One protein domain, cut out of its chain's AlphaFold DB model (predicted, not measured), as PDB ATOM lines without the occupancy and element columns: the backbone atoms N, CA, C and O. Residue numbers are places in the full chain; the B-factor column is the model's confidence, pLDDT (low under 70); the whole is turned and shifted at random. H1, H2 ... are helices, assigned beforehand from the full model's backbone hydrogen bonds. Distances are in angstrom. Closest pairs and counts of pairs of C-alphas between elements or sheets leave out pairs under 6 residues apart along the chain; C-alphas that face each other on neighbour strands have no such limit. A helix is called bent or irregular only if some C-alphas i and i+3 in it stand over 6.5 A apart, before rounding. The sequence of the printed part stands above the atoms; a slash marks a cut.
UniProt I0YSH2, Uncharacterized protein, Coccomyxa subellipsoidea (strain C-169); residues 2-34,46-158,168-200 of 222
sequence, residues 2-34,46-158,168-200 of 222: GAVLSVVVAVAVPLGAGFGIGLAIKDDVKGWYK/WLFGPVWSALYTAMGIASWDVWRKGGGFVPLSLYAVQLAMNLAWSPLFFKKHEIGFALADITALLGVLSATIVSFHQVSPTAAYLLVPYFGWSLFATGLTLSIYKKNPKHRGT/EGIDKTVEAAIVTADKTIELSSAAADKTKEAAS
ATOM      1  N   GLY A   2     -45.669  56.904 -32.924       62.88
ATOM      2  CA  GLY A   2     -46.370  56.256 -34.054       62.88
ATOM      3  C   GLY A   2     -45.752  54.951 -34.588       62.88
ATOM      4  O   GLY A   2     -46.478  54.001 -34.851       62.88
ATOM      5  N   ALA A   3     -44.420  54.859 -34.679       63.53
ATOM      6  CA  ALA A   3     -43.746  53.669 -35.217       63.53
ATOM      7  C   ALA A   3     -43.800  52.439 -34.291       63.53
ATOM      8  O   ALA A   3     -43.790  51.315 -34.772       63.53
ATOM      9  N   VAL A   4     -43.861  52.642 -32.970       68.12
ATOM     10  CA  VAL A   4     -43.959  51.540 -31.994       68.12
ATOM     11  C   VAL A   4     -45.374  50.968 -31.995       68.12
ATOM     12  O   VAL A   4     -45.549  49.756 -32.017       68.12
ATOM     13  N   LEU A   5     -46.384  51.841 -32.056       73.50
ATOM     14  CA  LEU A   5     -47.780  51.427 -32.157       73.50
ATOM     15  C   LEU A   5     -48.040  50.617 -33.439       73.50
ATOM     16  O   LEU A   5     -48.753  49.619 -33.393       73.50
ATOM     17  N   SER A   6     -47.414  50.987 -34.564       75.19
ATOM     18  CA  SER A   6     -47.579  50.252 -35.822       75.19
ATOM     19  C   SER A   6     -46.922  48.865 -35.820       75.19
ATOM     20  O   SER A   6     -47.518  47.942 -36.369       75.19
ATOM     21  N   VAL A   7     -45.766  48.671 -35.160       78.94
ATOM     22  CA  VAL A   7     -45.192  47.318 -34.944       78.94
ATOM     23  C   VAL A   7     -46.154  46.464 -34.136       78.94
ATOM     24  O   VAL A   7     -46.429  45.322 -34.494       78.94
ATOM     25  N   VAL A   8     -46.651  47.018 -33.026       81.31
ATOM     26  CA  VAL A   8     -47.502  46.280 -32.090       81.31
ATOM     27  C   VAL A   8     -48.765  45.805 -32.795       81.31
ATOM     28  O   VAL A   8     -49.115  44.639 -32.661       81.31
ATOM     29  N   VAL A   9     -49.403  46.650 -33.609       81.19
ATOM     30  CA  VAL A   9     -50.568  46.247 -34.411       81.19
ATOM     31  C   VAL A   9     -50.196  45.181 -35.446       81.19
ATOM     32  O   VAL A   9     -50.884  44.165 -35.542       81.19
ATOM     33  N   ALA A  10     -49.092  45.361 -36.177       80.06
ATOM     34  CA  ALA A  10     -48.650  44.414 -37.204       80.06
ATOM     35  C   ALA A  10     -48.325  43.017 -36.643       80.06
ATOM     36  O   ALA A  10     -48.506  42.023 -37.341       80.06
ATOM     37  N   VAL A  11     -47.879  42.936 -35.387       84.94
ATOM     38  CA  VAL A  11     -47.601  41.681 -34.669       84.94
ATOM     39  C   VAL A  11     -48.849  41.122 -33.979       84.94
ATOM     40  O   VAL A  11     -49.082  39.914 -34.005       84.94
ATOM     41  N   ALA A  12     -49.687  41.980 -33.395       86.44
ATOM     42  CA  ALA A  12     -50.885  41.561 -32.671       86.44
ATOM     43  C   ALA A  12     -51.932  40.919 -33.586       86.44
ATOM     44  O   ALA A  12     -52.600  39.978 -33.168       86.44
ATOM     45  N   VAL A  13     -52.067  41.390 -34.828       87.44
ATOM     46  CA  VAL A  13     -53.025  40.844 -35.803       87.44
ATOM     47  C   VAL A  13     -52.763  39.358 -36.107       87.44
ATOM     48  O   VAL A  13     -53.656  38.548 -35.849       87.44
ATOM     49  N   PRO A  14     -51.577  38.948 -36.606       86.25
ATOM     50  CA  PRO A  14     -51.309  37.544 -36.908       86.25
ATOM     51  C   PRO A  14     -51.290  36.672 -35.646       86.25
ATOM     52  O   PRO A  14     -51.831  35.569 -35.671       86.25
ATOM     53  N   LEU A  15     -50.753  37.169 -34.523       88.19
ATOM     54  CA  LEU A  15     -50.772  36.432 -33.253       88.19
ATOM     55  C   LEU A  15     -52.191  36.212 -32.726       88.19
ATOM     56  O   LEU A  15     -52.532  35.102 -32.328       88.19
ATOM     57  N   GLY A  16     -53.019  37.254 -32.727       88.62
ATOM     58  CA  GLY A  16     -54.399  37.191 -32.259       88.62
ATOM     59  C   GLY A  16     -55.247  36.267 -33.125       88.62
ATOM     60  O   GLY A  16     -55.977  35.431 -32.595       88.62
ATOM     61  N   ALA A  17     -55.100  36.357 -34.451       87.38
ATOM     62  CA  ALA A  17     -55.782  35.465 -35.383       87.38
ATOM     63  C   ALA A  17     -55.341  34.004 -35.194       87.38
ATOM     64  O   ALA A  17     -56.186  33.121 -35.040       87.38
ATOM     65  N   GLY A  18     -54.030  33.753 -35.121       86.12
ATOM     66  CA  GLY A  18     -53.479  32.419 -34.882       86.12
ATOM     67  C   GLY A  18     -53.929  31.822 -33.548       86.12
ATOM     68  O   GLY A  18     -54.343  30.665 -33.488       86.12
ATOM     69  N   PHE A  19     -53.925  32.623 -32.481       88.75
ATOM     70  CA  PHE A  19     -54.414  32.209 -31.168       88.75
ATOM     71  C   PHE A  19     -55.912  31.884 -31.189       88.75
ATOM     72  O   PHE A  19     -56.318  30.832 -30.693       88.75
ATOM     73  N   GLY A  20     -56.733  32.741 -31.805       88.81
ATOM     74  CA  GLY A  20     -58.174  32.522 -31.936       88.81
ATOM     75  C   GLY A  20     -58.500  31.229 -32.686       88.81
ATOM     76  O   GLY A  20     -59.323  30.434 -32.229       88.81
ATOM     77  N   ILE A  21     -57.797  30.962 -33.788       88.88
ATOM     78  CA  ILE A  21     -57.932  29.706 -34.534       88.88
ATOM     79  C   ILE A  21     -57.466  28.516 -33.695       88.88
ATOM     80  O   ILE A  21     -58.162  27.503 -33.647       88.88
ATOM     81  N   GLY A  22     -56.340  28.642 -32.987       85.62
ATOM     82  CA  GLY A  22     -55.826  27.610 -32.087       85.62
ATOM     83  C   GLY A  22     -56.831  27.211 -31.002       85.62
ATOM     84  O   GLY A  22     -56.996  26.025 -30.714       85.62
ATOM     85  N   LEU A  23     -57.557  28.182 -30.440       89.06
ATOM     86  CA  LEU A  23     -58.658  27.913 -29.515       89.06
ATOM     87  C   LEU A  23     -59.822  27.200 -30.204       89.06
ATOM     88  O   LEU A  23     -60.353  26.239 -29.649       89.06
ATOM     89  N   ALA A  24     -60.190  27.630 -31.412       88.88
ATOM     90  CA  ALA A  24     -61.302  27.049 -32.153       88.88
ATOM     91  C   ALA A  24     -61.076  25.566 -32.493       88.88
ATOM     92  O   ALA A  24     -62.021  24.784 -32.431       88.88
ATOM     93  N   ILE A  25     -59.847  25.155 -32.825       89.50
ATOM     94  CA  ILE A  25     -59.519  23.777 -33.250       89.50
ATOM     95  C   ILE A  25     -59.097  22.843 -32.105       89.50
ATOM     96  O   ILE A  25     -58.797  21.673 -32.340       89.50
ATOM     97  N   LYS A  26     -59.034  23.334 -30.862       88.44
ATOM     98  CA  LYS A  26     -58.447  22.611 -29.720       88.44
ATOM     99  C   LYS A  26     -59.055  21.224 -29.486       88.44
ATOM    100  O   LYS A  26     -58.328  20.294 -29.129       88.44
ATOM    101  N   ASP A  27     -60.362  21.081 -29.682       88.38
ATOM    102  CA  ASP A  27     -61.061  19.810 -29.478       88.38
ATOM    103  C   ASP A  27     -60.768  18.813 -30.606       88.38
ATOM    104  O   ASP A  27     -60.515  17.639 -30.336       88.38
ATOM    105  N   ASP A  28     -60.669  19.284 -31.851       89.31
ATOM    106  CA  ASP A  28     -60.287  18.469 -33.009       89.31
ATOM    107  C   ASP A  28     -58.843  17.960 -32.894       89.31
ATOM    108  O   ASP A  28     -58.565  16.801 -33.211       89.31
ATOM    109  N   VAL A  29     -57.932  18.786 -32.364       86.06
ATOM    110  CA  VAL A  29     -56.545  18.385 -32.065       86.06
ATOM    111  C   VAL A  29     -56.506  17.285 -30.996       86.06
ATOM    112  O   VAL A  29     -55.738  16.330 -31.101       86.06
ATOM    113  N   LYS A  30     -57.345  17.382 -29.958       87.50
ATOM    114  CA  LYS A  30     -57.388  16.387 -28.875       87.50
ATOM    115  C   LYS A  30     -58.136  15.107 -29.246       87.50
ATOM    116  O   LYS A  30     -57.837  14.071 -28.650       87.50
ATOM    117  N   GLY A  31     -59.087  15.191 -30.171       90.44
ATOM    118  CA  GLY A  31     -59.941  14.096 -30.619       90.44
ATOM    119  C   GLY A  31     -59.505  13.543 -31.971       90.44
ATOM    120  O   GLY A  31     -58.664  12.646 -32.036       90.44
ATOM    121  N   TRP A  32     -60.086  14.074 -33.050       89.19
ATOM    122  CA  TRP A  32     -59.924  13.567 -34.417       89.19
ATOM    123  C   TRP A  32     -58.460  13.458 -34.860       89.19
ATOM    124  O   TRP A  32     -58.043  12.426 -35.375       89.19
ATOM    125  N   TYR A  33     -57.623  14.454 -34.573       88.44
ATOM    126  CA  TYR A  33     -56.217  14.423 -34.987       88.44
ATOM    127  C   TYR A  33     -55.408  13.276 -34.355       88.44
ATOM    128  O   TYR A  33     -54.383  12.846 -34.897       88.44
ATOM    129  N   LYS A  34     -55.847  12.748 -33.206       88.75
ATOM    130  CA  LYS A  34     -55.213  11.588 -32.566       88.75
ATOM    131  C   LYS A  34     -55.579  10.260 -33.222       88.75
ATOM    132  O   LYS A  34     -54.838   9.301 -33.038       88.75
ATOM    133  N   TRP A  46     -47.792  19.922 -28.766       85.19
ATOM    134  CA  TRP A  46     -47.463  21.147 -28.033       85.19
ATOM    135  C   TRP A  46     -46.430  22.023 -28.749       85.19
ATOM    136  O   TRP A  46     -46.429  23.230 -28.523       85.19
ATOM    137  N   LEU A  47     -45.577  21.455 -29.614       89.50
ATOM    138  CA  LEU A  47     -44.505  22.187 -30.297       89.50
ATOM    139  C   LEU A  47     -45.053  23.175 -31.334       89.50
ATOM    140  O   LEU A  47     -44.455  24.223 -31.570       89.50
ATOM    141  N   PHE A  48     -46.216  22.877 -31.918       86.75
ATOM    142  CA  PHE A  48     -46.839  23.733 -32.925       86.75
ATOM    143  C   PHE A  48     -47.149  25.135 -32.381       86.75
ATOM    144  O   PHE A  48     -46.921  26.116 -33.081       86.75
ATOM    145  N   GLY A  49     -47.618  25.251 -31.134       87.81
ATOM    146  CA  GLY A  49     -47.993  26.539 -30.534       87.81
ATOM    147  C   GLY A  49     -46.828  27.538 -30.437       87.81
ATOM    148  O   GLY A  49     -46.928  28.636 -30.993       87.81
ATOM    149  N   PRO A  50     -45.711  27.183 -29.774       91.75
ATOM    150  CA  PRO A  50     -44.524  28.029 -29.690       91.75
ATOM    151  C   PRO A  50     -43.926  28.375 -31.055       91.75
ATOM    152  O   PRO A  50     -43.583  29.534 -31.286       91.75
ATOM    153  N   VAL A  51     -43.845  27.400 -31.972       93.00
ATOM    154  CA  VAL A  51     -43.298  27.643 -33.313       93.00
ATOM    155  C   VAL A  51     -44.157  28.656 -34.064       93.00
ATOM    156  O   VAL A  51     -43.636  29.680 -34.497       93.00
ATOM    157  N   TRP A  52     -45.476  28.456 -34.146       91.75
ATOM    158  CA  TRP A  52     -46.366  29.414 -34.809       91.75
ATOM    159  C   TRP A  52     -46.356  30.794 -34.148       91.75
ATOM    160  O   TRP A  52     -46.378  31.799 -34.849       91.75
ATOM    161  N   SER A  53     -46.238  30.867 -32.821       90.44
ATOM    162  CA  SER A  53     -46.122  32.148 -32.109       90.44
ATOM    163  C   SER A  53     -44.857  32.913 -32.519       90.44
ATOM    164  O   SER A  53     -44.911  34.113 -32.802       90.44
ATOM    165  N   ALA A  54     -43.717  32.221 -32.614       92.62
ATOM    166  CA  ALA A  54     -42.473  32.818 -33.093       92.62
ATOM    167  C   ALA A  54     -42.589  33.264 -34.561       92.62
ATOM    168  O   ALA A  54     -42.171  34.371 -34.907       92.62
ATOM    169  N   LEU A  55     -43.213  32.444 -35.412       92.69
ATOM    170  CA  LEU A  55     -43.406  32.749 -36.831       92.69
ATOM    171  C   LEU A  55     -44.337  33.945 -37.049       92.69
ATOM    172  O   LEU A  55     -43.982  34.848 -37.799       92.69
ATOM    173  N   TYR A  56     -45.477  34.019 -36.357       92.31
ATOM    174  CA  TYR A  56     -46.385  35.168 -36.442       92.31
ATOM    175  C   TYR A  56     -45.734  36.460 -35.954       92.31
ATOM    176  O   TYR A  56     -45.948  37.522 -36.540       92.31
ATOM    177  N   THR A  57     -44.880  36.367 -34.934       92.19
ATOM    178  CA  THR A  57     -44.073  37.505 -34.487       92.19
ATOM    179  C   THR A  57     -43.104  37.951 -35.586       92.19
ATOM    180  O   THR A  57     -43.062  39.133 -35.923       92.19
ATOM    181  N   ALA A  58     -42.374  37.015 -36.202       91.94
ATOM    182  CA  ALA A  58     -41.452  37.313 -37.298       91.94
ATOM    183  C   ALA A  58     -42.170  37.908 -38.524       91.94
ATOM    184  O   ALA A  58     -41.697  38.889 -39.092       91.94
ATOM    185  N   MET A  59     -43.341  37.377 -38.886       92.38
ATOM    186  CA  MET A  59     -44.207  37.883 -39.958       92.38
ATOM    187  C   MET A  59     -44.669  39.325 -39.691       92.38
ATOM    188  O   MET A  59     -44.573  40.184 -40.572       92.38
ATOM    189  N   GLY A  60     -45.114  39.613 -38.465       90.25
ATOM    190  CA  GLY A  60     -45.512  40.959 -38.056       90.25
ATOM    191  C   GLY A  60     -44.352  41.958 -38.111       90.25
ATOM    192  O   GLY A  60     -44.493  43.042 -38.671       90.25
ATOM    193  N   ILE A  61     -43.171  41.571 -37.618       92.06
ATOM    194  CA  ILE A  61     -41.963  42.411 -37.687       92.06
ATOM    195  C   ILE A  61     -41.530  42.635 -39.144       92.06
ATOM    196  O   ILE A  61     -41.211  43.765 -39.517       92.06
ATOM    197  N   ALA A  62     -41.547  41.592 -39.978       91.94
ATOM    198  CA  ALA A  62     -41.172  41.680 -41.388       91.94
ATOM    199  C   ALA A  62     -42.105  42.620 -42.170       91.94
ATOM    200  O   ALA A  62     -41.634  43.481 -42.911       91.94
ATOM    201  N   SER A  63     -43.423  42.498 -41.974       91.75
ATOM    202  CA  SER A  63     -44.402  43.374 -42.633       91.75
ATOM    203  C   SER A  63     -44.271  44.832 -42.187       91.75
ATOM    204  O   SER A  63     -44.306  45.733 -43.027       91.75
ATOM    205  N   TRP A  64     -44.028  45.079 -40.896       91.88
ATOM    206  CA  TRP A  64     -43.738  46.421 -40.395       91.88
ATOM    207  C   TRP A  64     -42.455  47.010 -40.999       91.88
ATOM    208  O   TRP A  64     -42.440  48.180 -41.387       91.88
ATOM    209  N   ASP A  65     -41.383  46.218 -41.104       91.38
ATOM    210  CA  ASP A  65     -40.108  46.673 -41.666       91.38
ATOM    211  C   ASP A  65     -40.223  47.034 -43.156       91.38
ATOM    212  O   ASP A  65     -39.612  48.001 -43.610       91.38
ATOM    213  N   VAL A  66     -41.049  46.308 -43.912       90.62
ATOM    214  CA  VAL A  66     -41.369  46.649 -45.306       90.62
ATOM    215  C   VAL A  66     -42.223  47.911 -45.384       90.62
ATOM    216  O   VAL A  66     -41.902  48.816 -46.153       90.62
ATOM    217  N   TRP A  67     -43.271  48.020 -44.564       89.69
ATOM    218  CA  TRP A  67     -44.151  49.190 -44.549       89.69
ATOM    219  C   TRP A  67     -43.393  50.483 -44.218       89.69
ATOM    220  O   TRP A  67     -43.502  51.469 -44.946       89.69
ATOM    221  N   ARG A  68     -42.551  50.478 -43.174       90.06
ATOM    222  CA  ARG A  68     -41.795  51.674 -42.753       90.06
ATOM    223  C   ARG A  68     -40.773  52.145 -43.793       90.06
ATOM    224  O   ARG A  68     -40.416  53.317 -43.799       90.06
ATOM    225  N   LYS A  69     -40.283  51.237 -44.643       89.31
ATOM    226  CA  LYS A  69     -39.327  51.529 -45.724       89.31
ATOM    227  C   LYS A  69     -40.016  51.953 -47.026       89.31
ATOM    228  O   LYS A  69     -39.359  52.047 -48.055       89.31
ATOM    229  N   GLY A  70     -41.324  52.221 -46.985       83.69
ATOM    230  CA  GLY A  70     -42.093  52.652 -48.151       83.69
ATOM    231  C   GLY A  70     -42.471  51.504 -49.083       83.69
ATOM    232  O   GLY A  70     -42.623  51.718 -50.283       83.69
ATOM    233  N   GLY A  71     -42.604  50.282 -48.554       79.69
ATOM    234  CA  GLY A  71     -43.071  49.136 -49.323       79.69
ATOM    235  C   GLY A  71     -44.407  49.431 -50.006       79.69
ATOM    236  O   GLY A  71     -45.348  49.913 -49.377       79.69
ATOM    237  N   GLY A  72     -44.472  49.163 -51.311       81.94
ATOM    238  CA  GLY A  72     -45.658  49.429 -52.118       81.94
ATOM    239  C   GLY A  72     -46.836  48.505 -51.798       81.94
ATOM    240  O   GLY A  72     -46.746  47.572 -50.997       81.94
ATOM    241  N   PHE A  73     -47.945  48.728 -52.504       87.12
ATOM    242  CA  PHE A  73     -49.166  47.929 -52.370       87.12
ATOM    243  C   PHE A  73     -48.934  46.432 -52.635       87.12
ATOM    244  O   PHE A  73     -49.487  45.593 -51.930       87.12
ATOM    245  N   VAL A  74     -48.088  46.086 -53.612       91.88
ATOM    246  CA  VAL A  74     -47.833  44.691 -54.019       91.88
ATOM    247  C   VAL A  74     -47.232  43.829 -52.890       91.88
ATOM    248  O   VAL A  74     -47.873  42.834 -52.548       91.88
ATOM    249  N   PRO A  75     -46.088  44.179 -52.257       90.88
ATOM    250  CA  PRO A  75     -45.538  43.395 -51.147       90.88
ATOM    251  C   PRO A  75     -46.547  43.155 -50.018       90.88
ATOM    252  O   PRO A  75     -46.715  42.029 -49.553       90.88
ATOM    253  N   LEU A  76     -47.251  44.206 -49.589       90.50
ATOM    254  CA  LEU A  76     -48.191  44.117 -48.468       90.50
ATOM    255  C   LEU A  76     -49.459  43.329 -48.826       90.50
ATOM    256  O   LEU A  76     -50.009  42.645 -47.966       90.50
ATOM    257  N   SER A  77     -49.886  43.367 -50.090       91.88
ATOM    258  CA  SER A  77     -51.003  42.553 -50.581       91.88
ATOM    259  C   SER A  77     -50.635  41.072 -50.625       91.88
ATOM    260  O   SER A  77     -51.412  40.242 -50.163       91.88
ATOM    261  N   LEU A  78     -49.434  40.737 -51.108       93.25
ATOM    262  CA  LEU A  78     -48.920  39.364 -51.084       93.25
ATOM    263  C   LEU A  78     -48.834  38.831 -49.650       93.25
ATOM    264  O   LEU A  78     -49.319  37.736 -49.379       93.25
ATOM    265  N   TYR A  79     -48.330  39.642 -48.717       92.94
ATOM    266  CA  TYR A  79     -48.335  39.315 -47.292       92.94
ATOM    267  C   TYR A  79     -49.748  39.057 -46.747       92.94
ATOM    268  O   TYR A  79     -49.958  38.075 -46.034       92.94
ATOM    269  N   ALA A  80     -50.724  39.903 -47.085       91.94
ATOM    270  CA  ALA A  80     -52.104  39.727 -46.639       91.94
ATOM    271  C   ALA A  80     -52.718  38.423 -47.178       91.94
ATOM    272  O   ALA A  80     -53.345  37.685 -46.417       91.94
ATOM    273  N   VAL A  81     -52.489  38.108 -48.457       94.81
ATOM    274  CA  VAL A  81     -52.940  36.850 -49.072       94.81
ATOM    275  C   VAL A  81     -52.258  35.652 -48.413       94.81
ATOM    276  O   VAL A  81     -52.945  34.709 -48.025       94.81
ATOM    277  N   GLN A  82     -50.937  35.696 -48.203       95.06
ATOM    278  CA  GLN A  82     -50.219  34.605 -47.536       95.06
ATOM    279  C   GLN A  82     -50.751  34.379 -46.114       95.06
ATOM    280  O   GLN A  82     -50.919  33.238 -45.691       95.06
ATOM    281  N   LEU A  83     -51.031  35.451 -45.364       92.50
ATOM    282  CA  LEU A  83     -51.542  35.342 -44.003       92.50
ATOM    283  C   LEU A  83     -52.961  34.764 -44.003       92.50
ATOM    284  O   LEU A  83     -53.264  33.905 -43.183       92.50
ATOM    285  N   ALA A  84     -53.812  35.184 -44.941       92.81
ATOM    286  CA  ALA A  84     -55.161  34.645 -45.081       92.81
ATOM    287  C   ALA A  84     -55.149  33.139 -45.387       92.81
ATOM    288  O   ALA A  84     -55.859  32.385 -44.725       92.81
ATOM    289  N   MET A  85     -54.308  32.693 -46.324       93.69
ATOM    290  CA  MET A  85     -54.137  31.268 -46.641       93.69
ATOM    291  C   MET A  85     -53.588  30.494 -45.437       93.69
ATOM    292  O   MET A  85     -54.136  29.474 -45.037       93.69
ATOM    293  N   ASN A  86     -52.577  31.041 -44.756       95.00
ATOM    294  CA  ASN A  86     -52.035  30.434 -43.543       95.00
ATOM    295  C   ASN A  86     -53.094  30.220 -42.448       95.00
ATOM    296  O   ASN A  86     -53.113  29.173 -41.798       95.00
ATOM    297  N   LEU A  87     -53.982  31.196 -42.256       91.12
ATOM    298  CA  LEU A  87     -55.087  31.101 -41.308       91.12
ATOM    299  C   LEU A  87     -56.181  30.142 -41.802       91.12
ATOM    300  O   LEU A  87     -56.779  29.443 -40.988       91.12
ATOM    301  N   ALA A  88     -56.430  30.061 -43.113       91.19
ATOM    302  CA  ALA A  88     -57.423  29.167 -43.711       91.19
ATOM    303  C   ALA A  88     -57.047  27.680 -43.599       91.19
ATOM    304  O   ALA A  88     -57.936  26.835 -43.450       91.19
ATOM    305  N   TRP A  89     -55.751  27.363 -43.594       93.19
ATOM    306  CA  TRP A  89     -55.251  25.992 -43.495       93.19
ATOM    307  C   TRP A  89     -55.802  25.229 -42.280       93.19
ATOM    308  O   TRP A  89     -56.283  24.101 -42.402       93.19
ATOM    309  N   SER A  90     -55.777  25.847 -41.094       90.19
ATOM    310  CA  SER A  90     -56.159  25.164 -39.848       90.19
ATOM    311  C   SER A  90     -57.651  24.782 -39.806       90.19
ATOM    312  O   SER A  90     -57.951  23.628 -39.502       90.19
ATOM    313  N   PRO A  91     -58.616  25.664 -40.139       88.56
ATOM    314  CA  PRO A  91     -60.016  25.273 -40.299       88.56
ATOM    315  C   PRO A  91     -60.244  24.221 -41.392       88.56
ATOM    316  O   PRO A  91     -61.048  23.310 -41.185       88.56
ATOM    317  N   LEU A  92     -59.549  24.307 -42.533       87.75
ATOM    318  CA  LEU A  92     -59.656  23.295 -43.594       87.75
ATOM    319  C   LEU A  92     -59.241  21.910 -43.078       87.75
ATOM    320  O   LEU A  92     -59.974  20.936 -43.251       87.75
ATOM    321  N   PHE A  93     -58.109  21.841 -42.379       89.00
ATOM    322  CA  PHE A  93     -57.563  20.592 -41.868       89.00
ATOM    323  C   PHE A  93     -58.357  20.045 -40.671       89.00
ATOM    324  O   PHE A  93     -58.775  18.893 -40.679       89.00
ATOM    325  N   PHE A  94     -58.573  20.860 -39.634       87.69
ATOM    326  CA  PHE A  94     -59.094  20.395 -38.343       87.69
ATOM    327  C   PHE A  94     -60.606  20.507 -38.191       87.69
ATOM    328  O   PHE A  94     -61.169  19.699 -37.469       87.69
ATOM    329  N   LYS A  95     -61.275  21.481 -38.824       86.56
ATOM    330  CA  LYS A  95     -62.739  21.629 -38.697       86.56
ATOM    331  C   LYS A  95     -63.496  20.913 -39.793       86.56
ATOM    332  O   LYS A  95     -64.514  20.292 -39.519       86.56
ATOM    333  N   LYS A  96     -63.018  21.031 -41.031       84.56
ATOM    334  CA  LYS A  96     -63.654  20.378 -42.176       84.56
ATOM    335  C   LYS A  96     -63.162  18.947 -42.394       84.56
ATOM    336  O   LYS A  96     -63.823  18.208 -43.104       84.56
ATOM    337  N   HIS A  97     -62.038  18.556 -41.783       86.94
ATOM    338  CA  HIS A  97     -61.398  17.242 -41.979       86.94
ATOM    339  C   HIS A  97     -61.064  16.963 -43.459       86.94
ATOM    340  O   HIS A  97     -60.945  15.815 -43.884       86.94
ATOM    341  N   GLU A  98     -60.870  18.032 -44.236       84.88
ATOM    342  CA  GLU A  98     -60.649  18.014 -45.682       84.88
ATOM    343  C   GLU A  98     -59.145  18.120 -45.982       84.88
ATOM    344  O   GLU A  98     -58.618  19.175 -46.353       84.88
ATOM    345  N   ILE A  99     -58.419  17.015 -45.777       87.50
ATOM    346  CA  ILE A  99     -56.946  16.995 -45.834       87.50
ATOM    347  C   ILE A  99     -56.416  17.356 -47.233       87.50
ATOM    348  O   ILE A  99     -55.380  18.010 -47.341       87.50
ATOM    349  N   GLY A 100     -57.113  16.975 -48.304       84.62
ATOM    350  CA  GLY A 100     -56.749  17.297 -49.685       84.62
ATOM    351  C   GLY A 100     -56.820  18.794 -49.977       84.62
ATOM    352  O   GLY A 100     -55.875  19.356 -50.525       84.62
ATOM    353  N   PHE A 101     -57.878  19.473 -49.528       86.62
ATOM    354  CA  PHE A 101     -57.972  20.931 -49.642       86.62
ATOM    355  C   PHE A 101     -56.932  21.642 -48.782       86.62
ATOM    356  O   PHE A 101     -56.323  22.602 -49.243       86.62
ATOM    357  N   ALA A 102     -56.681  21.153 -47.566       90.00
ATOM    358  CA  ALA A 102     -55.607  21.681 -46.731       90.00
ATOM    359  C   ALA A 102     -54.226  21.505 -47.394       90.00
ATOM    360  O   ALA A 102     -53.364  22.373 -47.270       90.00
ATOM    361  N   LEU A 103     -54.014  20.409 -48.134       88.88
ATOM    362  CA  LEU A 103     -52.798  20.185 -48.915       88.88
ATOM    363  C   LEU A 103     -52.692  21.143 -50.111       88.88
ATOM    364  O   LEU A 103     -51.617  21.686 -50.368       88.88
ATOM    365  N   ALA A 104     -53.789  21.358 -50.838       88.94
ATOM    366  CA  ALA A 104     -53.825  22.313 -51.943       88.94
ATOM    367  C   ALA A 104     -53.543  23.741 -51.456       88.94
ATOM    368  O   ALA A 104     -52.691  24.425 -52.023       88.94
ATOM    369  N   ASP A 105     -54.185  24.148 -50.359       92.94
ATOM    370  CA  ASP A 105     -53.984  25.445 -49.716       92.94
ATOM    371  C   ASP A 105     -52.528  25.645 -49.275       92.94
ATOM    372  O   ASP A 105     -51.900  26.611 -49.698       92.94
ATOM    373  N   ILE A 106     -51.938  24.705 -48.523       92.88
ATOM    374  CA  ILE A 106     -50.558  24.866 -48.037       92.88
ATOM    375  C   ILE A 106     -49.518  24.825 -49.167       92.88
ATOM    376  O   ILE A 106     -48.479  25.482 -49.094       92.88
ATOM    377  N   THR A 107     -49.804  24.101 -50.251       91.75
ATOM    378  CA  THR A 107     -48.938  24.081 -51.438       91.75
ATOM    379  C   THR A 107     -49.011  25.406 -52.194       91.75
ATOM    380  O   THR A 107     -47.981  25.957 -52.578       91.75
ATOM    381  N   ALA A 108     -50.210  25.963 -52.368       92.19
ATOM    382  CA  ALA A 108     -50.383  27.278 -52.973       92.19
ATOM    383  C   ALA A 108     -49.798  28.391 -52.080       92.19
ATOM    384  O   ALA A 108     -49.154  29.314 -52.585       92.19
ATOM    385  N   LEU A 109     -49.927  28.257 -50.755       93.69
ATOM    386  CA  LEU A 109     -49.312  29.137 -49.764       93.69
ATOM    387  C   LEU A 109     -47.793  29.186 -49.931       93.69
ATOM    388  O   LEU A 109     -47.236  30.276 -49.852       93.69
ATOM    389  N   LEU A 110     -47.115  28.064 -50.202       93.50
ATOM    390  CA  LEU A 110     -45.670  28.073 -50.472       93.50
ATOM    391  C   LEU A 110     -45.318  28.972 -51.662       93.50
ATOM    392  O   LEU A 110     -44.362  29.740 -51.573       93.50
ATOM    393  N   GLY A 111     -46.108  28.936 -52.739       92.38
ATOM    394  CA  GLY A 111     -45.912  29.807 -53.902       92.38
ATOM    395  C   GLY A 111     -46.101  31.289 -53.570       92.38
ATOM    396  O   GLY A 111     -45.247  32.117 -53.899       92.38
ATOM    397  N   VAL A 112     -47.184  31.629 -52.863       94.88
ATOM    398  CA  VAL A 112     -47.454  33.010 -52.422       94.88
ATOM    399  C   VAL A 112     -46.393  33.493 -51.431       94.88
ATOM    400  O   VAL A 112     -45.944  34.637 -51.512       94.88
ATOM    401  N   LEU A 113     -45.932  32.624 -50.534       95.19
ATOM    402  CA  LEU A 113     -44.867  32.923 -49.585       95.19
ATOM    403  C   LEU A 113     -43.534  33.164 -50.298       95.19
ATOM    404  O   LEU A 113     -42.861  34.148 -49.997       95.19
ATOM    405  N   SER A 114     -43.168  32.348 -51.288       94.06
ATOM    406  CA  SER A 114     -41.984  32.611 -52.116       94.06
ATOM    407  C   SER A 114     -42.079  33.963 -52.826       94.06
ATOM    408  O   SER A 114     -41.125  34.741 -52.785       94.06
ATOM    409  N   ALA A 115     -43.232  34.290 -53.420       94.81
ATOM    410  CA  ALA A 115     -43.456  35.592 -54.048       94.81
ATOM    411  C   ALA A 115     -43.349  36.746 -53.034       94.81
ATOM    412  O   ALA A 115     -42.735  37.775 -53.325       94.81
ATOM    413  N   THR A 116     -43.880  36.556 -51.823       94.31
ATOM    414  CA  THR A 116     -43.782  37.525 -50.723       94.31
ATOM    415  C   THR A 116     -42.329  37.741 -50.314       94.31
ATOM    416  O   THR A 116     -41.907  38.886 -50.204       94.31
ATOM    417  N   ILE A 117     -41.536  36.676 -50.161       94.06
ATOM    418  CA  ILE A 117     -40.108  36.759 -49.816       94.06
ATOM    419  C   ILE A 117     -39.333  37.533 -50.885       94.06
ATOM    420  O   ILE A 117     -38.573  38.438 -50.544       94.06
ATOM    421  N   VAL A 118     -39.545  37.229 -52.170       94.75
ATOM    422  CA  VAL A 118     -38.879  37.935 -53.280       94.75
ATOM    423  C   VAL A 118     -39.267  39.414 -53.297       94.75
ATOM    424  O   VAL A 118     -38.397  40.277 -53.401       94.75
ATOM    425  N   SER A 119     -40.557  39.721 -53.141       93.25
ATOM    426  CA  SER A 119     -41.050  41.101 -53.105       93.25
ATOM    427  C   SER A 119     -40.528  41.866 -51.882       93.25
ATOM    428  O   SER A 119     -40.103  43.014 -51.997       93.25
ATOM    429  N   PHE A 120     -40.476  41.215 -50.717       93.88
ATOM    430  CA  PHE A 120     -39.917  41.785 -49.492       93.88
ATOM    431  C   PHE A 120     -38.422  42.031 -49.639       93.88
ATOM    432  O   PHE A 120     -37.955  43.072 -49.197       93.88
ATOM    433  N   HIS A 121     -37.678  41.145 -50.305       93.69
ATOM    434  CA  HIS A 121     -36.233  41.293 -50.488       93.69
ATOM    435  C   HIS A 121     -35.870  42.545 -51.299       93.69
ATOM    436  O   HIS A 121     -34.853  43.178 -51.022       93.69
ATOM    437  N   GLN A 122     -36.714  42.937 -52.260       91.81
ATOM    438  CA  GLN A 122     -36.521  44.160 -53.051       91.81
ATOM    439  C   GLN A 122     -36.661  45.444 -52.216       91.81
ATOM    440  O   GLN A 122     -36.055  46.456 -52.555       91.81
ATOM    441  N   VAL A 123     -37.438  45.409 -51.128       91.94
ATOM    442  CA  VAL A 123     -37.657  46.561 -50.232       91.94
ATOM    443  C   VAL A 123     -36.738  46.499 -49.009       91.94
ATOM    444  O   VAL A 123     -36.146  47.492 -48.589       91.94
ATOM    445  N   SER A 124     -36.631  45.318 -48.403       93.19
ATOM    446  CA  SER A 124     -35.845  45.037 -47.212       93.19
ATOM    447  C   SER A 124     -35.350  43.586 -47.192       93.19
ATOM    448  O   SER A 124     -36.103  42.673 -46.831       93.19
ATOM    449  N   PRO A 125     -34.054  43.355 -47.466       92.62
ATOM    450  CA  PRO A 125     -33.447  42.035 -47.324       92.62
ATOM    451  C   PRO A 125     -33.639  41.446 -45.921       92.62
ATOM    452  O   PRO A 125     -33.945  40.267 -45.782       92.62
ATOM    453  N   THR A 126     -33.550  42.271 -44.870       91.50
ATOM    454  CA  THR A 126     -33.779  41.840 -43.482       91.50
ATOM    455  C   THR A 126     -35.177  41.245 -43.287       91.50
ATOM    456  O   THR A 126     -35.307  40.190 -42.668       91.50
ATOM    457  N   ALA A 127     -36.216  41.880 -43.839       90.12
ATOM    458  CA  ALA A 127     -37.586  41.379 -43.742       90.12
ATOM    459  C   ALA A 127     -37.761  40.049 -44.486       90.12
ATOM    460  O   ALA A 127     -38.438  39.153 -43.991       90.12
ATOM    461  N   ALA A 128     -37.112  39.892 -45.643       90.88
ATOM    462  CA  ALA A 128     -37.119  38.634 -46.382       90.88
ATOM    463  C   ALA A 128     -36.443  37.499 -45.595       90.88
ATOM    464  O   ALA A 128     -37.003  36.408 -45.496       90.88
ATOM    465  N   TYR A 129     -35.290  37.756 -44.968       92.31
ATOM    466  CA  TYR A 129     -34.605  36.754 -44.145       92.31
ATOM    467  C   TYR A 129     -35.420  36.326 -42.918       92.31
ATOM    468  O   TYR A 129     -35.396  35.150 -42.557       92.31
ATOM    469  N   LEU A 130     -36.203  37.230 -42.320       92.19
ATOM    470  CA  LEU A 130     -37.121  36.888 -41.222       92.19
ATOM    471  C   LEU A 130     -38.219  35.893 -41.635       92.19
ATOM    472  O   LEU A 130     -38.735  35.172 -40.784       92.19
ATOM    473  N   LEU A 131     -38.562  35.826 -42.925       92.44
ATOM    474  CA  LEU A 131     -39.552  34.887 -43.460       92.44
ATOM    475  C   LEU A 131     -38.950  33.529 -43.858       92.44
ATOM    476  O   LEU A 131     -39.697  32.586 -44.111       92.44
ATOM    477  N   VAL A 132     -37.622  33.376 -43.874       91.25
ATOM    478  CA  VAL A 132     -36.972  32.097 -44.224       91.25
ATOM    479  C   VAL A 132     -37.321  30.974 -43.234       91.25
ATOM    480  O   VAL A 132     -37.696  29.892 -43.694       91.25
ATOM    481  N   PRO A 133     -37.299  31.185 -41.898       93.19
ATOM    482  CA  PRO A 133     -37.775  30.176 -40.950       93.19
ATOM    483  C   PRO A 133     -39.242  29.791 -41.177       93.19
ATOM    484  O   PRO A 133     -39.599  28.620 -41.051       93.19
ATOM    485  N   TYR A 134     -40.084  30.757 -41.564       93.44
ATOM    486  CA  TYR A 134     -41.484  30.501 -41.899       93.44
ATOM    487  C   TYR A 134     -41.624  29.633 -43.156       93.44
ATOM    488  O   TYR A 134     -42.420  28.692 -43.167       93.44
ATOM    489  N   PHE A 135     -40.815  29.883 -44.185       93.06
ATOM    490  CA  PHE A 135     -40.780  29.047 -45.384       93.06
ATOM    491  C   PHE A 135     -40.360  27.608 -45.065       93.06
ATOM    492  O   PHE A 135     -41.035  26.668 -45.480       93.06
ATOM    493  N   GLY A 136     -39.310  27.432 -44.256       91.94
ATOM    494  CA  GLY A 136     -38.859  26.109 -43.813       91.94
ATOM    495  C   GLY A 136     -39.925  25.351 -43.015       91.94
ATOM    496  O   GLY A 136     -40.167  24.171 -43.264       91.94
ATOM    497  N   TRP A 137     -40.619  26.033 -42.100       94.00
ATOM    498  CA  TRP A 137     -41.722  25.431 -41.350       94.00
ATOM    499  C   TRP A 137     -42.926  25.087 -42.235       94.00
ATOM    500  O   TRP A 137     -43.530  24.029 -42.071       94.00
ATOM    501  N   SER A 138     -43.254  25.939 -43.207       93.00
ATOM    502  CA  SER A 138     -44.346  25.685 -44.155       93.00
ATOM    503  C   SER A 138     -44.041  24.484 -45.050       93.00
ATOM    504  O   SER A 138     -44.909  23.645 -45.252       93.00
ATOM    505  N   LEU A 139     -42.793  24.333 -45.504       92.00
ATOM    506  CA  LEU A 139     -42.309  23.141 -46.213       92.00
ATOM    507  C   LEU A 139     -42.494  21.866 -45.385       92.00
ATOM    508  O   LEU A 139     -43.017  20.864 -45.878       92.00
ATOM    509  N   PHE A 140     -42.092  21.918 -44.113       90.44
ATOM    510  CA  PHE A 140     -42.279  20.817 -43.175       90.44
ATOM    511  C   PHE A 140     -43.766  20.458 -43.016       90.44
ATOM    512  O   PHE A 140     -44.147  19.292 -43.137       90.44
ATOM    513  N   ALA A 141     -44.622  21.460 -42.805       92.12
ATOM    514  CA  ALA A 141     -46.061  21.277 -42.670       92.12
ATOM    515  C   ALA A 141     -46.713  20.735 -43.959       92.12
ATOM    516  O   ALA A 141     -47.616  19.898 -43.877       92.12
ATOM    517  N   THR A 142     -46.224  21.122 -45.142       92.19
ATOM    518  CA  THR A 142     -46.654  20.552 -46.428       92.19
ATOM    519  C   THR A 142     -46.315  19.068 -46.505       92.19
ATOM    520  O   THR A 142     -47.197  18.249 -46.771       92.19
ATOM    521  N   GLY A 143     -45.071  18.687 -46.190       90.06
ATOM    522  CA  GLY A 143     -44.666  17.281 -46.139       90.06
ATOM    523  C   GLY A 143     -45.478  16.470 -45.125       90.06
ATOM    524  O   GLY A 143     -45.819  15.308 -45.378       90.06
ATOM    525  N   LEU A 144     -45.831  17.078 -43.985       90.81
ATOM    526  CA  LEU A 144     -46.634  16.434 -42.943       90.81
ATOM    527  C   LEU A 144     -48.057  16.187 -43.431       90.81
ATOM    528  O   LEU A 144     -48.549  15.061 -43.350       90.81
ATOM    529  N   THR A 145     -48.684  17.218 -43.993       92.06
ATOM    530  CA  THR A 145     -50.034  17.150 -44.562       92.06
ATOM    531  C   THR A 145     -50.094  16.101 -45.668       92.06
ATOM    532  O   THR A 145     -50.981  15.250 -45.664       92.06
ATOM    533  N   LEU A 146     -49.094  16.081 -46.554       89.81
ATOM    534  CA  LEU A 146     -48.977  15.098 -47.628       89.81
ATOM    535  C   LEU A 146     -48.825  13.667 -47.100       89.81
ATOM    536  O   LEU A 146     -49.460  12.737 -47.596       89.81
ATOM    537  N   SER A 147     -48.007  13.475 -46.067       89.44
ATOM    538  CA  SER A 147     -47.809  12.160 -45.451       89.44
ATOM    539  C   SER A 147     -49.082  11.655 -44.779       89.44
ATOM    540  O   SER A 147     -49.446  10.488 -44.939       89.44
ATOM    541  N   ILE A 148     -49.794  12.531 -44.067       90.12
ATOM    542  CA  ILE A 148     -51.088  12.211 -43.459       90.12
ATOM    543  C   ILE A 148     -52.114  11.887 -44.556       90.12
ATOM    544  O   ILE A 148     -52.804  10.874 -44.447       90.12
ATOM    545  N   TYR A 149     -52.164  12.662 -45.641       88.19
ATOM    546  CA  TYR A 149     -53.032  12.407 -46.795       88.19
ATOM    547  C   TYR A 149     -52.780  11.023 -47.418       88.19
ATOM    548  O   TYR A 149     -53.709  10.238 -47.642       88.19
ATOM    549  N   LYS A 150     -51.504  10.678 -47.655       87.06
ATOM    550  CA  LYS A 150     -51.096   9.380 -48.217       87.06
ATOM    551  C   LYS A 150     -51.489   8.225 -47.278       87.06
ATOM    552  O   LYS A 150     -52.066   7.246 -47.751       87.06
ATOM    553  N   LYS A 151     -51.263   8.361 -45.962       88.19
ATOM    554  CA  LYS A 151     -51.528   7.321 -44.940       88.19
ATOM    555  C   LYS A 151     -53.003   7.150 -44.544       88.19
ATOM    556  O   LYS A 151     -53.347   6.105 -43.987       88.19
ATOM    557  N   ASN A 152     -53.871   8.131 -44.806       88.19
ATOM    558  CA  ASN A 152     -55.271   8.130 -44.354       88.19
ATOM    559  C   ASN A 152     -56.257   8.268 -45.530       88.19
ATOM    560  O   ASN A 152     -56.948   9.280 -45.630       88.19
ATOM    561  N   PRO A 153     -56.389   7.249 -46.403       79.94
ATOM    562  CA  PRO A 153     -57.246   7.318 -47.592       79.94
ATOM    563  C   PRO A 153     -58.722   7.614 -47.286       79.94
ATOM    564  O   PRO A 153     -59.393   8.245 -48.093       79.94
ATOM    565  N   LYS A 154     -59.217   7.221 -46.105       76.94
ATOM    566  CA  LYS A 154     -60.599   7.476 -45.659       76.94
ATOM    567  C   LYS A 154     -60.866   8.926 -45.225       76.94
ATOM    568  O   LYS A 154     -62.020   9.301 -45.091       76.94
ATOM    569  N   HIS A 155     -59.815   9.716 -44.995       72.56
ATOM    570  CA  HIS A 155     -59.888  11.091 -44.483       72.56
ATOM    571  C   HIS A 155     -59.249  12.100 -45.443       72.56
ATOM    572  O   HIS A 155     -58.886  13.197 -45.043       72.56
ATOM    573  N   ARG A 156     -59.079  11.737 -46.720       74.19
ATOM    574  CA  ARG A 156     -58.485  12.617 -47.738       74.19
ATOM    575  C   ARG A 156     -59.320  13.864 -48.030       74.19
ATOM    576  O   ARG A 156     -58.787  14.807 -48.597       74.19
ATOM    577  N   GLY A 157     -60.570  13.886 -47.587       62.56
ATOM    578  CA  GLY A 157     -61.558  14.870 -47.987       62.56
ATOM    579  C   GLY A 157     -62.575  14.222 -48.910       62.56
ATOM    580  O   GLY A 157     -62.211  13.424 -49.777       62.56
ATOM    581  N   THR A 158     -63.853  14.456 -48.647       52.88
ATOM    582  CA  THR A 158     -64.940  13.788 -49.353       52.88
ATOM    583  C   THR A 158     -65.680  14.765 -50.243       52.88
ATOM    584  O   THR A 158     -66.600  15.437 -49.802       52.88
ATOM    585  N   GLU A 168     -63.981  16.155 -60.337       72.88
ATOM    586  CA  GLU A 168     -62.834  15.979 -61.230       72.88
ATOM    587  C   GLU A 168     -61.880  17.189 -61.193       72.88
ATOM    588  O   GLU A 168     -60.660  17.026 -61.179       72.88
ATOM    589  N   GLY A 169     -62.417  18.413 -61.139       73.62
ATOM    590  CA  GLY A 169     -61.608  19.627 -61.000       73.62
ATOM    591  C   GLY A 169     -60.855  19.702 -59.667       73.62
ATOM    592  O   GLY A 169     -59.690  20.110 -59.630       73.62
ATOM    593  N   ILE A 170     -61.498  19.280 -58.578       70.81
ATOM    594  CA  ILE A 170     -60.894  19.235 -57.241       70.81
ATOM    595  C   ILE A 170     -59.803  18.167 -57.177       70.81
ATOM    596  O   ILE A 170     -58.692  18.480 -56.750       70.81
ATOM    597  N   ASP A 171     -60.069  16.956 -57.669       77.06
ATOM    598  CA  ASP A 171     -59.096  15.861 -57.700       77.06
ATOM    599  C   ASP A 171     -57.844  16.274 -58.486       77.06
ATOM    600  O   ASP A 171     -56.732  16.163 -57.972       77.06
ATOM    601  N   LYS A 172     -58.010  16.897 -59.664       82.00
ATOM    602  CA  LYS A 172     -56.889  17.458 -60.443       82.00
ATOM    603  C   LYS A 172     -56.105  18.523 -59.677       82.00
ATOM    604  O   LYS A 172     -54.881  18.569 -59.768       82.00
ATOM    605  N   THR A 173     -56.790  19.387 -58.930       81.06
ATOM    606  CA  THR A 173     -56.142  20.437 -58.129       81.06
ATOM    607  C   THR A 173     -55.315  19.832 -56.998       81.06
ATOM    608  O   THR A 173     -54.174  20.238 -56.776       81.06
ATOM    609  N   VAL A 174     -55.859  18.831 -56.304       79.81
ATOM    610  CA  VAL A 174     -55.158  18.115 -55.233       79.81
ATOM    611  C   VAL A 174     -53.986  17.309 -55.797       79.81
ATOM    612  O   VAL A 174     -52.904  17.336 -55.219       79.81
ATOM    613  N   GLU A 175     -54.144  16.647 -56.941       83.62
ATOM    614  CA  GLU A 175     -53.058  15.939 -57.625       83.62
ATOM    615  C   GLU A 175     -51.934  16.885 -58.052       83.62
ATOM    616  O   GLU A 175     -50.762  16.624 -57.768       83.62
ATOM    617  N   ALA A 176     -52.274  18.021 -58.663       83.44
ATOM    618  CA  ALA A 176     -51.302  19.052 -59.005       83.44
ATOM    619  C   ALA A 176     -50.577  19.572 -57.753       83.44
ATOM    620  O   ALA A 176     -49.359  19.773 -57.786       83.44
ATOM    621  N   ALA A 177     -51.293  19.740 -56.638       83.50
ATOM    622  CA  ALA A 177     -50.699  20.117 -55.362       83.50
ATOM    623  C   ALA A 177     -49.761  19.032 -54.815       83.50
ATOM    624  O   ALA A 177     -48.669  19.362 -54.373       83.50
ATOM    625  N   ILE A 178     -50.118  17.746 -54.903       84.00
ATOM    626  CA  ILE A 178     -49.249  16.625 -54.507       84.00
ATOM    627  C   ILE A 178     -47.946  16.646 -55.307       84.00
ATOM    628  O   ILE A 178     -46.868  16.626 -54.717       84.00
ATOM    629  N   VAL A 179     -48.039  16.730 -56.637       86.88
ATOM    630  CA  VAL A 179     -46.868  16.765 -57.527       86.88
ATOM    631  C   VAL A 179     -46.000  17.985 -57.226       86.88
ATOM    632  O   VAL A 179     -44.775  17.884 -57.138       86.88
ATOM    633  N   THR A 180     -46.631  19.142 -57.031       84.94
ATOM    634  CA  THR A 180     -45.929  20.390 -56.714       84.94
ATOM    635  C   THR A 180     -45.258  20.317 -55.347       84.94
ATOM    636  O   THR A 180     -44.107  20.727 -55.219       84.94
ATOM    637  N   ALA A 181     -45.932  19.766 -54.340       81.38
ATOM    638  CA  ALA A 181     -45.398  19.572 -53.001       81.38
ATOM    639  C   ALA A 181     -44.191  18.628 -53.013       81.38
ATOM    640  O   ALA A 181     -43.134  19.014 -52.519       81.38
ATOM    641  N   ASP A 182     -44.315  17.443 -53.625       85.00
ATOM    642  CA  ASP A 182     -43.223  16.465 -53.728       85.00
ATOM    643  C   ASP A 182     -41.998  17.097 -54.423       85.00
ATOM    644  O   ASP A 182     -40.894  17.080 -53.875       85.00
ATOM    645  N   LYS A 183     -42.201  17.782 -55.558       87.38
ATOM    646  CA  LYS A 183     -41.124  18.488 -56.273       87.38
ATOM    647  C   LYS A 183     -40.507  19.624 -55.452       87.38
ATOM    648  O   LYS A 183     -39.296  19.821 -55.472       87.38
ATOM    649  N   THR A 184     -41.323  20.399 -54.741       82.81
ATOM    650  CA  THR A 184     -40.847  21.531 -53.928       82.81
ATOM    651  C   THR A 184     -40.012  21.042 -52.747       82.81
ATOM    652  O   THR A 184     -38.982  21.642 -52.433       82.81
ATOM    653  N   ILE A 185     -40.409  19.931 -52.126       85.00
ATOM    654  CA  ILE A 185     -39.649  19.276 -51.058       85.00
ATOM    655  C   ILE A 185     -38.310  18.757 -51.596       85.00
ATOM    656  O   ILE A 185     -37.280  19.027 -50.984       85.00
ATOM    657  N   GLU A 186     -38.307  18.088 -52.752       87.50
ATOM    658  CA  GLU A 186     -37.089  17.576 -53.400       87.50
ATOM    659  C   GLU A 186     -36.102  18.697 -53.765       87.50
ATOM    660  O   GLU A 186     -34.910  18.625 -53.471       87.50
ATOM    661  N   LEU A 187     -36.594  19.782 -54.366       86.19
ATOM    662  CA  LEU A 187     -35.759  20.942 -54.680       86.19
ATOM    663  C   LEU A 187     -35.178  21.579 -53.413       86.19
ATOM    664  O   LEU A 187     -34.023  22.008 -53.404       86.19
ATOM    665  N   SER A 188     -35.967  21.628 -52.339       80.25
ATOM    666  CA  SER A 188     -35.548  22.219 -51.068       80.25
ATOM    667  C   SER A 188     -34.503  21.366 -50.347       80.25
ATOM    668  O   SER A 188     -33.555  21.921 -49.789       80.25
ATOM    669  N   SER A 189     -34.617  20.033 -50.382       82.38
ATOM    670  CA  SER A 189     -33.595  19.140 -49.819       82.38
ATOM    671  C   SER A 189     -32.285  19.231 -50.604       82.38
ATOM    672  O   SER A 189     -31.231  19.432 -50.005       82.38
ATOM    673  N   ALA A 190     -32.355  19.216 -51.938       84.94
ATOM    674  CA  ALA A 190     -31.181  19.374 -52.793       84.94
ATOM    675  C   ALA A 190     -30.475  20.725 -52.573       84.94
ATOM    676  O   ALA A 190     -29.243  20.798 -52.570       84.94
ATOM    677  N   ALA A 191     -31.236  21.806 -52.373       81.62
ATOM    678  CA  ALA A 191     -30.676  23.110 -52.030       81.62
ATOM    679  C   ALA A 191     -29.967  23.085 -50.665       81.62
ATOM    680  O   ALA A 191     -28.845  23.576 -50.554       81.62
ATOM    681  N   ALA A 192     -30.582  22.468 -49.650       83.25
ATOM    682  CA  ALA A 192     -30.002  22.354 -48.315       83.25
ATOM    683  C   ALA A 192     -28.678  21.570 -48.310       83.25
ATOM    684  O   ALA A 192     -27.732  21.968 -47.628       83.25
ATOM    685  N   ASP A 193     -28.581  20.494 -49.092       86.62
ATOM    686  CA  ASP A 193     -27.358  19.693 -49.194       86.62
ATOM    687  C   ASP A 193     -26.221  20.468 -49.871       86.62
ATOM    688  O   ASP A 193     -25.100  20.484 -49.358       86.62
ATOM    689  N   LYS A 194     -26.516  21.226 -50.936       84.50
ATOM    690  CA  LYS A 194     -25.538  22.136 -51.560       84.50
ATOM    691  C   LYS A 194     -25.044  23.208 -50.590       84.50
ATOM    692  O   LYS A 194     -23.852  23.512 -50.566       84.50
ATOM    693  N   THR A 195     -25.932  23.783 -49.777       82.12
ATOM    694  CA  THR A 195     -25.543  24.773 -48.760       82.12
ATOM    695  C   THR A 195     -24.631  24.159 -47.698       82.12
ATOM    696  O   THR A 195     -23.636  24.780 -47.326       82.12
ATOM    697  N   LYS A 196     -24.914  22.932 -47.236       83.81
ATOM    698  CA  LYS A 196     -24.035  22.206 -46.301       83.81
ATOM    699  C   LYS A 196     -22.665  21.915 -46.912       83.81
ATOM    700  O   LYS A 196     -21.655  22.120 -46.245       83.81
ATOM    701  N   GLU A 197     -22.621  21.477 -48.168       84.56
ATOM    702  CA  GLU A 197     -21.371  21.209 -48.884       84.56
ATOM    703  C   GLU A 197     -20.517  22.481 -49.015       84.56
ATOM    704  O   GLU A 197     -19.327  22.471 -48.693       84.56
ATOM    705  N   ALA A 198     -21.130  23.598 -49.419       81.38
ATOM    706  CA  ALA A 198     -20.456  24.889 -49.511       81.38
ATOM    707  C   ALA A 198     -19.940  25.370 -48.143       81.38
ATOM    708  O   ALA A 198     -18.813  25.854 -48.051       81.38
ATOM    709  N   ALA A 199     -20.724  25.190 -47.074       82.56
ATOM    710  CA  ALA A 199     -20.314  25.538 -45.716       82.56
ATOM    711  C   ALA A 199     -19.142  24.673 -45.216       82.56
ATOM    712  O   ALA A 199     -18.233  25.201 -44.576       82.56
ATOM    713  N   SER A 200     -19.121  23.373 -45.539       83.81
ATOM    714  CA  SER A 200     -17.989  22.488 -45.224       83.81
ATOM    715  C   SER A 200     -16.724  22.935 -45.953       83.81
ATOM    716  O   SER A 200     -15.705  23.168 -45.313       83.81
TER     717      SER A 200
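AT A GLANCE: This is residues 2 to 34, 46 to 158 and 168 to 200 of the 222 residues of an uncharacterized protein of Coccomyxa subellipsoidea (strain C-169) (UniProt I0YSH2). Five long helices, H1, H3, H4, H5 and H6, run up and down side by side as a bundle: H5 and H6 form one pair, H3 and H4 a second pair next to it, and H1 covers the far side of H3 and H4. The longest helix, H7, crosses H5 and H6 slantwise on the side away from H1, and its residues 189 to 200 stick out as a free arm; the short H2 sits at one end, just after H1. The printed part has 179 residues with seven named helices, H1 to H7 in order, and no named strand; the class is all helix. The whole is compact, with a radius of gyration of the C-alphas of 17.0 A and spans of 51 by 41 by 34 A.

IN THESE COORDINATES: H1, residues 2 to 24, begins at C-alpha 2 (-46.370, 56.256, -34.054) and is 32.9 A long. H2 is residues 26 to 30. H3, residues 46 to 68, is 34.4 A long, and H4, residues 73 to 95, is 32.6 A. H5, residues 99 to 123, is 35.6 A long. H6, residues 125 to 151, is 39.2 A long and only just irregular, with C-alphas 130 and 133 6.7 A apart and a kink of 29 degrees near residue 133. H7, residues 168 to 200, is 48.1 A long and ends at C-alpha 200 (-17.989, 22.488, -45.224).

HOW THE PARTS SIT: The hub is H4, which touches H1, H2, H3 and H5. H4 and H5 form a helical hairpin at a shallow tilt of 21 degrees, the closest C-alphas being those of Phe 93 and Ala 102, 5.4 A apart. H3 and H1 touch, opposite ways at a shallow tilt of 30 degrees, closest at the C-alphas of Val 11 and Gly 60, 4.0 A. H5 and H6 form a hairpin, closest at the C-alphas of Ile 117 and Ala 128, 4.9 A. H7 touches H5 with residues 173 to 181 alone, at a steep tilt of 49 degrees, closest at the C-alphas of Ala 104 and Ala 177, 5.1 A. H1 and H7 are apart. Every O i to N i+4 pair is within hydrogen-bond range in H2 and H7, against 18 of 19 in H1 and H3, 17 of 19 in H4, 19 of 21 in H5 and 21 of 23 in H6.

THE WHOLE: The C-alphas farthest apart, those of Gly 2 and Lys 154, are 52.1 A apart. Residues 35 to 45 and 159 to 167 are not printed; the C-alpha gaps are 13.1 A from 34 to 46 and 12.3 A from 158 to 168. The links printed whole are tight. The model's pLDDT is under 70 at residues 2 to 4 and 157 to 158.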